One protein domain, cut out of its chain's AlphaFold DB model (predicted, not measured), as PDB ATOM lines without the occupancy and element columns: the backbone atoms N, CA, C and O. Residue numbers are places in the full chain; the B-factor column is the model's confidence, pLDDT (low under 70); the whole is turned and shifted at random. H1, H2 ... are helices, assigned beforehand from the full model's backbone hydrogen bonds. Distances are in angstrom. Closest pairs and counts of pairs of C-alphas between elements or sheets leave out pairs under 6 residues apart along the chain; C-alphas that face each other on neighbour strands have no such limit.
ATOM      1  N   LEU A   2       5.244  43.891 -20.214       65.88
ATOM      2  CA  LEU A   2       5.623  45.302 -20.095       65.88
ATOM      3  C   LEU A   2       5.766  45.884 -21.508       65.88
ATOM      4  O   LEU A   2       6.832  46.331 -21.905       65.88
ATOM      5  N   SER A   3       4.725  45.756 -22.336       80.38
ATOM      6  CA  SER A   3       4.709  46.429 -23.637       80.38
ATOM      7  C   SER A   3       4.011  47.777 -23.495       80.38
ATOM      8  O   SER A   3       3.161  47.951 -22.618       80.38
ATOM      9  N   THR A   4       4.358  48.748 -24.335       82.31
ATOM     10  CA  THR A   4       3.692  50.060 -24.334       82.31
ATOM     11  C   THR A   4       2.195  49.926 -24.619       82.31
ATOM     12  O   THR A   4       1.387  50.552 -23.946       82.31
ATOM     13  N   SER A   5       1.805  49.033 -25.535       86.69
ATOM     14  CA  SER A   5       0.392  48.804 -25.850       86.69
ATOM     15  C   SER A   5      -0.392  48.225 -24.674       86.69
ATOM     16  O   SER A   5      -1.522  48.642 -24.437       86.69
ATOM     17  N   ASP A   6       0.193  47.295 -23.910       87.31
ATOM     18  CA  ASP A   6      -0.479  46.743 -22.723       87.31
ATOM     19  C   ASP A   6      -0.664  47.813 -21.648       87.31
ATOM     20  O   ASP A   6      -1.683  47.836 -20.958       87.31
ATOM     21  N   PHE A   7       0.305  48.722 -21.525       89.88
ATOM     22  CA  PHE A   7       0.218  49.850 -20.608       89.88
ATOM     23  C   PHE A   7      -0.920  50.799 -20.993       89.88
ATOM     24  O   PHE A   7      -1.731  51.148 -20.137       89.88
ATOM     25  N   ASP A   8      -1.031  51.160 -22.273       90.88
ATOM     26  CA  ASP A   8      -2.088  52.047 -22.769       90.88
ATOM     27  C   ASP A   8      -3.483  51.437 -22.585       90.88
ATOM     28  O   ASP A   8      -4.417  52.113 -22.149       90.88
ATOM     29  N   VAL A   9      -3.636  50.139 -22.867       92.12
ATOM     30  CA  VAL A   9      -4.894  49.412 -22.632       92.12
ATOM     31  C   VAL A   9      -5.213  49.340 -21.133       92.12
ATOM     32  O   VAL A   9      -6.361  49.550 -20.723       92.12
ATOM     33  N   GLY A  10      -4.202  49.103 -20.296       91.69
ATOM     34  CA  GLY A  10      -4.334  49.155 -18.842       91.69
ATOM     35  C   GLY A  10      -4.788  50.532 -18.350       91.69
ATOM     36  O   GLY A  10      -5.694  50.618 -17.521       91.69
ATOM     37  N   ALA A  11      -4.225  51.611 -18.901       92.69
ATOM     38  CA  ALA A  11      -4.588  52.998 -18.594       92.69
ATOM     39  C   ALA A  11      -6.052  53.290 -18.924       92.69
ATOM     40  O   ALA A  11      -6.781  53.796 -18.071       92.69
ATOM     41  N   GLN A  12      -6.508  52.883 -20.109       94.25
ATOM     42  CA  GLN A  12      -7.910  53.017 -20.510       94.25
ATOM     43  C   GLN A  12      -8.852  52.265 -19.559       94.25
ATOM     44  O   GLN A  12      -9.899  52.785 -19.177       94.25
ATOM     45  N   THR A  13      -8.461  51.063 -19.131       93.56
ATOM     46  CA  THR A  13      -9.246  50.255 -18.186       93.56
ATOM     47  C   THR A  13      -9.303  50.914 -16.806       93.56
ATOM     48  O   THR A  13     -10.372  51.008 -16.201       93.56
ATOM     49  N   ALA A  14      -8.177  51.434 -16.317       92.94
ATOM     50  CA  ALA A  14      -8.118  52.151 -15.048       92.94
ATOM     51  C   ALA A  14      -8.984  53.420 -15.063       92.94
ATOM     52  O   ALA A  14      -9.724  53.665 -14.108       92.94
ATOM     53  N   ASP A  15      -8.954  54.184 -16.155       94.31
ATOM     54  CA  ASP A  15      -9.794  55.375 -16.317       94.31
ATOM     55  C   ASP A  15     -11.272  55.025 -16.377       94.31
ATOM     56  O   ASP A  15     -12.100  55.722 -15.787       94.31
ATOM     57  N   TRP A  16     -11.616  53.913 -17.026       95.12
ATOM     58  CA  TRP A  16     -12.984  53.420 -17.037       95.12
ATOM     59  C   TRP A  16     -13.500  53.143 -15.617       95.12
ATOM     60  O   TRP A  16     -14.605  53.577 -15.290       95.12
ATOM     61  N   PHE A  17     -12.700  52.527 -14.738       93.69
ATOM     62  CA  PHE A  17     -13.071  52.331 -13.327       93.69
ATOM     63  C   PHE A  17     -13.231  53.648 -12.557       93.69
ATOM     64  O   PHE A  17     -14.104  53.753 -11.694       93.69
ATOM     65  N   VAL A  18     -12.420  54.667 -12.857       92.50
ATOM     66  CA  VAL A  18     -12.569  56.006 -12.260       92.50
ATOM     67  C   VAL A  18     -13.883  56.647 -12.702       92.50
ATOM     68  O   VAL A  18     -14.624  57.165 -11.868       92.50
ATOM     69  N   ILE A  19     -14.206  56.568 -13.992       95.00
ATOM     70  CA  ILE A  19     -15.447  57.111 -14.553       95.00
ATOM     71  C   ILE A  19     -16.666  56.334 -14.047       95.00
ATOM     72  O   ILE A  19     -17.708  56.932 -13.802       95.00
ATOM     73  N   LEU A  20     -16.565  55.018 -13.853       95.12
ATOM     74  CA  LEU A  20     -17.671  54.200 -13.350       95.12
ATOM     75  C   LEU A  20     -18.196  54.710 -12.000       95.12
ATOM     76  O   LEU A  20     -19.405  54.719 -11.785       95.12
ATOM     77  N   LYS A  21     -17.309  55.221 -11.134       94.25
ATOM     78  CA  LYS A  21     -17.681  55.815  -9.839       94.25
ATOM     79  C   LYS A  21     -18.615  57.018  -9.968       94.25
ATOM     80  O   LYS A  21     -19.334  57.306  -9.027       94.25
ATOM     81  N   THR A  22     -18.627  57.726 -11.098       95.56
ATOM     82  CA  THR A  22     -19.530  58.876 -11.304       95.56
ATOM     83  C   THR A  22     -20.876  58.482 -11.907       95.56
ATOM     84  O   THR A  22     -21.751  59.331 -12.061       95.56
ATOM     85  N   ARG A  23     -21.047  57.206 -12.275       95.19
ATOM     86  CA  ARG A  23     -22.227  56.681 -12.980       95.19
ATOM     87  C   ARG A  23     -23.123  55.806 -12.107       95.19
ATOM     88  O   ARG A  23     -24.094  55.256 -12.616       95.19
ATOM     89  N   VAL A  24     -22.779  55.643 -10.835       95.62
ATOM     90  CA  VAL A  24     -23.525  54.836  -9.867       95.62
ATOM     91  C   VAL A  24     -23.944  55.701  -8.687       95.62
ATOM     92  O   VAL A  24     -23.242  56.649  -8.341       95.62
ATOM     93  N   ASP A  25     -25.071  55.356  -8.065       95.62
ATOM     94  CA  ASP A  25     -25.621  56.123  -6.940       95.62
ATOM     95  C   ASP A  25     -24.730  56.045  -5.693       95.62
ATOM     96  O   ASP A  25     -24.545  57.035  -4.989       95.62
ATOM     97  N   ASP A  26     -24.141  54.872  -5.442       94.69
ATOM     98  CA  ASP A  26     -23.220  54.638  -4.333       94.69
ATOM     99  C   ASP A  26     -21.926  53.968  -4.832       94.69
ATOM    100  O   ASP A  26     -21.893  52.753  -5.065       94.69
ATOM    101  N   PRO A  27     -20.835  54.742  -4.985       93.06
ATOM    102  CA  PRO A  27     -19.546  54.227  -5.439       93.06
ATOM    103  C   PRO A  27     -18.901  53.216  -4.487       93.06
ATOM    104  O   PRO A  27     -17.994  52.500  -4.911       93.06
ATOM    105  N   SER A  28     -19.325  53.154  -3.219       90.69
ATOM    106  CA  SER A  28     -18.761  52.222  -2.234       90.69
ATOM    107  C   SER A  28     -19.175  50.768  -2.478       90.69
ATOM    108  O   SER A  28     -18.469  49.856  -2.056       90.69
ATOM    109  N   ASN A  29     -20.253  50.550  -3.238       91.00
ATOM    110  CA  ASN A  29     -20.705  49.218  -3.648       91.00
ATOM    111  C   ASN A  29     -19.934  48.657  -4.852       91.00
ATOM    112  O   ASN A  29     -20.152  47.507  -5.239       91.00
ATOM    113  N   LEU A  30     -19.058  49.447  -5.482       91.88
ATOM    114  CA  LEU A  30     -18.253  48.965  -6.598       91.88
ATOM    115  C   LEU A  30     -17.130  48.039  -6.108       91.88
ATOM    116  O   LEU A  30     -16.495  48.328  -5.091       91.88
ATOM    117  N   PRO A  31     -16.819  46.961  -6.854       89.25
ATOM    118  CA  PRO A  31     -15.663  46.134  -6.548       89.25
ATOM    119  C   PRO A  31     -14.381  46.962  -6.647       89.25
ATOM    120  O   PRO A  31     -14.241  47.847  -7.499       89.25
ATOM    121  N   ARG A  32     -13.420  46.652  -5.778       87.94
ATOM    122  CA  ARG A  32     -12.110  47.296  -5.814       87.94
ATOM    123  C   ARG A  32     -11.374  46.910  -7.087       87.94
ATOM    124  O   ARG A  32     -11.357  45.751  -7.493       87.94
ATOM    125  N   HIS A  33     -10.757  47.906  -7.707       91.12
ATOM    126  CA  HIS A  33      -9.918  47.708  -8.875       91.12
ATOM    127  C   HIS A  33      -8.469  47.537  -8.422       91.12
ATOM    128  O   HIS A  33      -7.905  48.450  -7.820       91.12
ATOM    129  N   HIS A  34      -7.887  46.383  -8.736       92.19
ATOM    130  CA  HIS A  34      -6.481  46.065  -8.510       92.19
ATOM    131  C   HIS A  34      -5.817  45.717  -9.837       92.19
ATOM    132  O   HIS A  34      -6.434  45.090 -10.698       92.19
ATOM    133  N   VAL A  35      -4.550  46.094  -9.987       92.94
ATOM    134  CA  VAL A  35      -3.745  45.780 -11.170       92.94
ATOM    135  C   VAL A  35      -2.550  44.930 -10.757       92.94
ATOM    136  O   VAL A  35      -1.858  45.240  -9.792       92.94
ATOM    137  N   VAL A  36      -2.293  43.862 -11.509       93.38
ATOM    138  CA  VAL A  36      -1.149  42.966 -11.309       93.38
ATOM    139  C   VAL A  36      -0.246  43.054 -12.528       93.38
ATOM    140  O   VAL A  36      -0.702  42.895 -13.663       93.38
ATOM    141  N   LEU A  37       1.053  43.261 -12.306       92.12
ATOM    142  CA  LEU A  37       2.031  43.122 -13.379       92.12
ATOM    143  C   LEU A  37       2.276  41.637 -13.639       92.12
ATOM    144  O   LEU A  37       2.803  40.923 -12.788       92.12
ATOM    145  N   ASN A  38       1.887  41.181 -14.826       90.06
ATOM    146  CA  ASN A  38       2.028  39.787 -15.234       90.06
ATOM    147  C   ASN A  38       3.217  39.582 -16.185       90.06
ATOM    148  O   ASN A  38       3.584  40.489 -16.935       90.06
ATOM    149  N   MET A  39       3.763  38.366 -16.234       87.25
ATOM    150  CA  MET A  39       4.852  37.936 -17.112       87.25
ATOM    151  C   MET A  39       6.077  38.854 -17.020       87.25
ATOM    152  O   MET A  39       6.676  39.191 -18.044       87.25
ATOM    153  N   VAL A  40       6.416  39.286 -15.804       89.94
ATOM    154  CA  VAL A  40       7.581  40.142 -15.550       89.94
ATOM    155  C   VAL A  40       8.852  39.313 -15.691       89.94
ATOM    156  O   VAL A  40       9.007  38.267 -15.061       89.94
ATOM    157  N   ASP A  41       9.766  39.753 -16.549       88.69
ATOM    158  CA  ASP A  41      11.024  39.050 -16.758       88.69
ATOM    159  C   ASP A  41      11.953  39.208 -15.534       88.69
ATOM    160  O   ASP A  41      12.133  40.317 -15.033       88.69
ATOM    161  N   PRO A  42      12.592  38.124 -15.046       83.81
ATOM    162  CA  PRO A  42      13.459  38.170 -13.859       83.81
ATOM    163  C   PRO A  42      14.715  39.018 -14.055       83.81
ATOM    164  O   PRO A  42      15.341  39.447 -13.090       83.81
ATOM    165  N   LYS A  43      15.094  39.262 -15.311       86.19
ATOM    166  CA  LYS A  43      16.148  40.201 -15.681       86.19
ATOM    167  C   LYS A  43      15.496  41.451 -16.256       86.19
ATOM    168  O   LYS A  43      15.343  41.556 -17.468       86.19
ATOM    169  N   SER A  44      15.127  42.382 -15.385       81.81
ATOM    170  CA  SER A  44      14.562  43.663 -15.801       81.81
ATOM    171  C   SER A  44      15.603  44.504 -16.540       81.81
ATOM    172  O   SER A  44      16.704  44.743 -16.031       81.81
ATOM    173  N   THR A  45      15.248  45.007 -17.716       89.06
ATOM    174  CA  THR A  45      16.014  46.052 -18.396       89.06
ATOM    175  C   THR A  45      15.760  47.421 -17.750       89.06
ATOM    176  O   THR A  45      14.856  47.595 -16.931       89.06
ATOM    177  N   LYS A  46      16.542  48.442 -18.131       89.25
ATOM    178  CA  LYS A  46      16.274  49.828 -17.698       89.25
ATOM    179  C   LYS A  46      14.910  50.337 -18.178       89.25
ATOM    180  O   LYS A  46      14.291  51.126 -17.471       89.25
ATOM    181  N   ALA A  47      14.466  49.896 -19.357       87.00
ATOM    182  CA  ALA A  47      13.155  50.244 -19.895       87.00
ATOM    183  C   ALA A  47      12.037  49.617 -19.051       87.00
ATOM    184  O   ALA A  47      11.138  50.333 -18.618       87.00
ATOM    185  N   ASP A  48      12.167  48.330 -18.710       86.94
ATOM    186  CA  ASP A  48      11.215  47.635 -17.833       86.94
ATOM    187  C   ASP A  48      11.097  48.334 -16.475       86.94
ATOM    188  O   ASP A  48       9.997  48.601 -16.001       86.94
ATOM    189  N   ALA A  49      12.228  48.700 -15.864       88.06
ATOM    190  CA  ALA A  49      12.238  49.395 -14.579       88.06
ATOM    191  C   ALA A  49      11.548  50.771 -14.642       88.06
ATOM    192  O   ALA A  49      10.830  51.145 -13.713       88.06
ATOM    193  N   ALA A  50      11.745  51.524 -15.730       89.81
ATOM    194  CA  ALA A  50      11.067  52.803 -15.932       89.81
ATOM    195  C   ALA A  50       9.551  52.616 -16.076       89.81
ATOM    196  O   ALA A  50       8.785  53.332 -15.435       89.81
ATOM    197  N   GLN A  51       9.125  51.609 -16.839       88.50
ATOM    198  CA  GLN A  51       7.713  51.314 -17.050       88.50
ATOM    199  C   GLN A  51       7.022  50.791 -15.782       88.50
ATOM    200  O   GLN A  51       5.895  51.181 -15.492       88.50
ATOM    201  N   ILE A  52       7.701  49.971 -14.970       89.50
ATOM    202  CA  ILE A  52       7.204  49.546 -13.650       89.50
ATOM    203  C   ILE A  52       7.033  50.759 -12.729       89.50
ATOM    204  O   ILE A  52       6.018  50.883 -12.044       89.50
ATOM    205  N   LYS A  53       7.996  51.687 -12.731       90.50
ATOM    206  CA  LYS A  53       7.902  52.919 -11.939       90.50
ATOM    207  C   LYS A  53       6.714  53.780 -12.364       90.50
ATOM    208  O   LYS A  53       6.029  54.333 -11.510       90.50
ATOM    209  N   GLU A  54       6.462  53.885 -13.663       91.25
ATOM    210  CA  GLU A  54       5.290  54.586 -14.184       91.25
ATOM    211  C   GLU A  54       3.990  53.878 -13.772       91.25
ATOM    212  O   GLU A  54       3.067  54.520 -13.268       91.25
ATOM    213  N   ALA A  55       3.950  52.546 -13.869       91.31
ATOM    214  CA  ALA A  55       2.804  51.735 -13.468       91.31
ATOM    215  C   ALA A  55       2.429  51.947 -11.992       91.31
ATOM    216  O   ALA A  55       1.251  52.120 -11.688       91.31
ATOM    217  N   LEU A  56       3.423  52.019 -11.099       91.19
ATOM    218  CA  LEU A  56       3.224  52.304  -9.671       91.19
ATOM    219  C   LEU A  56       2.528  53.647  -9.415       91.19
ATOM    220  O   LEU A  56       1.812  53.790  -8.430       91.19
ATOM    221  N   THR A  57       2.728  54.638 -10.288       91.19
ATOM    222  CA  THR A  57       2.060  55.945 -10.168       91.19
ATOM    223  C   THR A  57       0.687  55.994 -10.828       91.19
ATOM    224  O   THR A  57      -0.142  56.823 -10.459       91.19
ATOM    225  N   ARG A  58       0.444  55.128 -11.817       90.81
ATOM    226  CA  ARG A  58      -0.736  55.190 -12.684       90.81
ATOM    227  C   ARG A  58      -1.858  54.251 -12.257       90.81
ATOM    228  O   ARG A  58      -3.031  54.549 -12.498       90.81
ATOM    229  N   PHE A  59      -1.502  53.119 -11.664       93.19
ATOM    230  CA  PHE A  59      -2.412  52.016 -11.396       93.19
ATOM    231  C   PHE A  59      -2.529  51.719  -9.901       93.19
ATOM    232  O   PHE A  59      -1.559  51.901  -9.166       93.19
ATOM    233  N   PRO A  60      -3.681  51.193  -9.444       91.50
ATOM    234  CA  PRO A  60      -3.811  50.594  -8.118       91.50
ATOM    235  C   PRO A  60      -3.094  49.233  -8.096       91.50
ATOM    236  O   PRO A  60      -3.723  48.173  -8.136       91.50
ATOM    237  N   LEU A  61      -1.763  49.274  -8.138       92.62
ATOM    238  CA  LEU A  61      -0.923  48.101  -8.320       92.62
ATOM    239  C   LEU A  61      -0.817  47.271  -7.033       92.62
ATOM    240  O   LEU A  61      -0.660  47.821  -5.946       92.62
ATOM    241  N   ILE A  62      -0.854  45.949  -7.178       92.50
ATOM    242  CA  ILE A  62      -0.427  45.012  -6.136       92.50
ATOM    243  C   ILE A  62       1.100  44.932  -6.147       92.50
ATOM    244  O   ILE A  62       1.710  44.868  -7.214       92.50
ATOM    245  N   GLU A  63       1.714  44.948  -4.964       87.12
ATOM    246  CA  GLU A  63       3.174  44.924  -4.811       87.12
ATOM    247  C   GLU A  63       3.793  43.670  -5.445       87.12
ATOM    248  O   GLU A  63       4.791  43.742  -6.165       87.12
ATOM    249  N   THR A  64       3.151  42.525  -5.232       91.88
ATOM    250  CA  THR A  64       3.566  41.236  -5.773       91.88
ATOM    251  C   THR A  64       3.298  41.153  -7.270       91.88
ATOM    252  O   THR A  64       2.177  41.345  -7.750       91.88
ATOM    253  N   VAL A  65       4.343  40.810  -8.019       91.00
ATOM    254  CA  VAL A  65       4.285  40.621  -9.469       91.00
ATOM    255  C   VAL A  65       4.235  39.141  -9.824       91.00
ATOM    256  O   VAL A  65       4.816  38.299  -9.141       91.00
ATOM    257  N   MET A  66       3.583  38.820 -10.939       92.56
ATOM    258  CA  MET A  66       3.588  37.468 -11.488       92.56
ATOM    259  C   MET A  66       4.734  37.353 -12.496       92.56
ATOM    260  O   MET A  66       4.731  37.989 -13.558       92.56
ATOM    261  N   MET A  67       5.753  36.568 -12.152       92.50
ATOM    262  CA  MET A  67       6.984  36.492 -12.940       92.50
ATOM    263  C   MET A  67       6.796  35.655 -14.206       92.50
ATOM    264  O   MET A  67       5.977  34.744 -14.273       92.50
ATOM    265  N   ARG A  68       7.597  35.889 -15.245       91.62
ATOM    266  CA  ARG A  68       7.626  34.998 -16.408       91.62
ATOM    267  C   ARG A  68       8.265  33.665 -16.005       91.62
ATOM    268  O   ARG A  68       9.481  33.573 -15.852       91.62
TER     269      ARG A  68
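Overview. This is residues 2 to 68 of the 120 residues of the protein "VirC1 protein" of Puniceibacterium sp. IMCC21224 (UniProt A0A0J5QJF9). Two helices, H1 and H2, run the same way along a rod, shifted lengthwise past each other, and a long stretch, residues 21 to 45, folds back along the rod from the end of H1 to the start of H2. The last residues, 64 to 68, run beside residues 36 to 40 of that stretch. The printed part has 67 residues with two named helices, H1 then H2, and no named strand; the class is all helix, with 30 residues, under half, in named elements. It is loose, with a radius of gyration of the C-alphas of 13.8 A, and spans 45 by 20 by 16 A.

Arrangement. H1, residues 4 to 20, and H2, residues 46 to 58, are close but not clearly touching; their closest C-alphas, those of Ala 11 and Arg 58, are 7.4 A apart. They run the same way at a shallow tilt of 5 degrees. In H1 every O i to N i+4 pair is within hydrogen-bond range, in H2 8 of 9.

Along the chain. H1 runs 24.4 A from C-alpha 4 at (3.692, 50.060, -24.334). H2 runs 18.5 A to C-alpha 58 at (-0.736, 55.190, -12.684).

Size, cuts and confidence. The two C-alphas farthest apart, those of Asp 25 and Lys 43, are 45.5 A apart. The link from H1 to H2 is long, with 25 residues. The printed part has no cut, and pLDDT is under 70 at residue 2 alone.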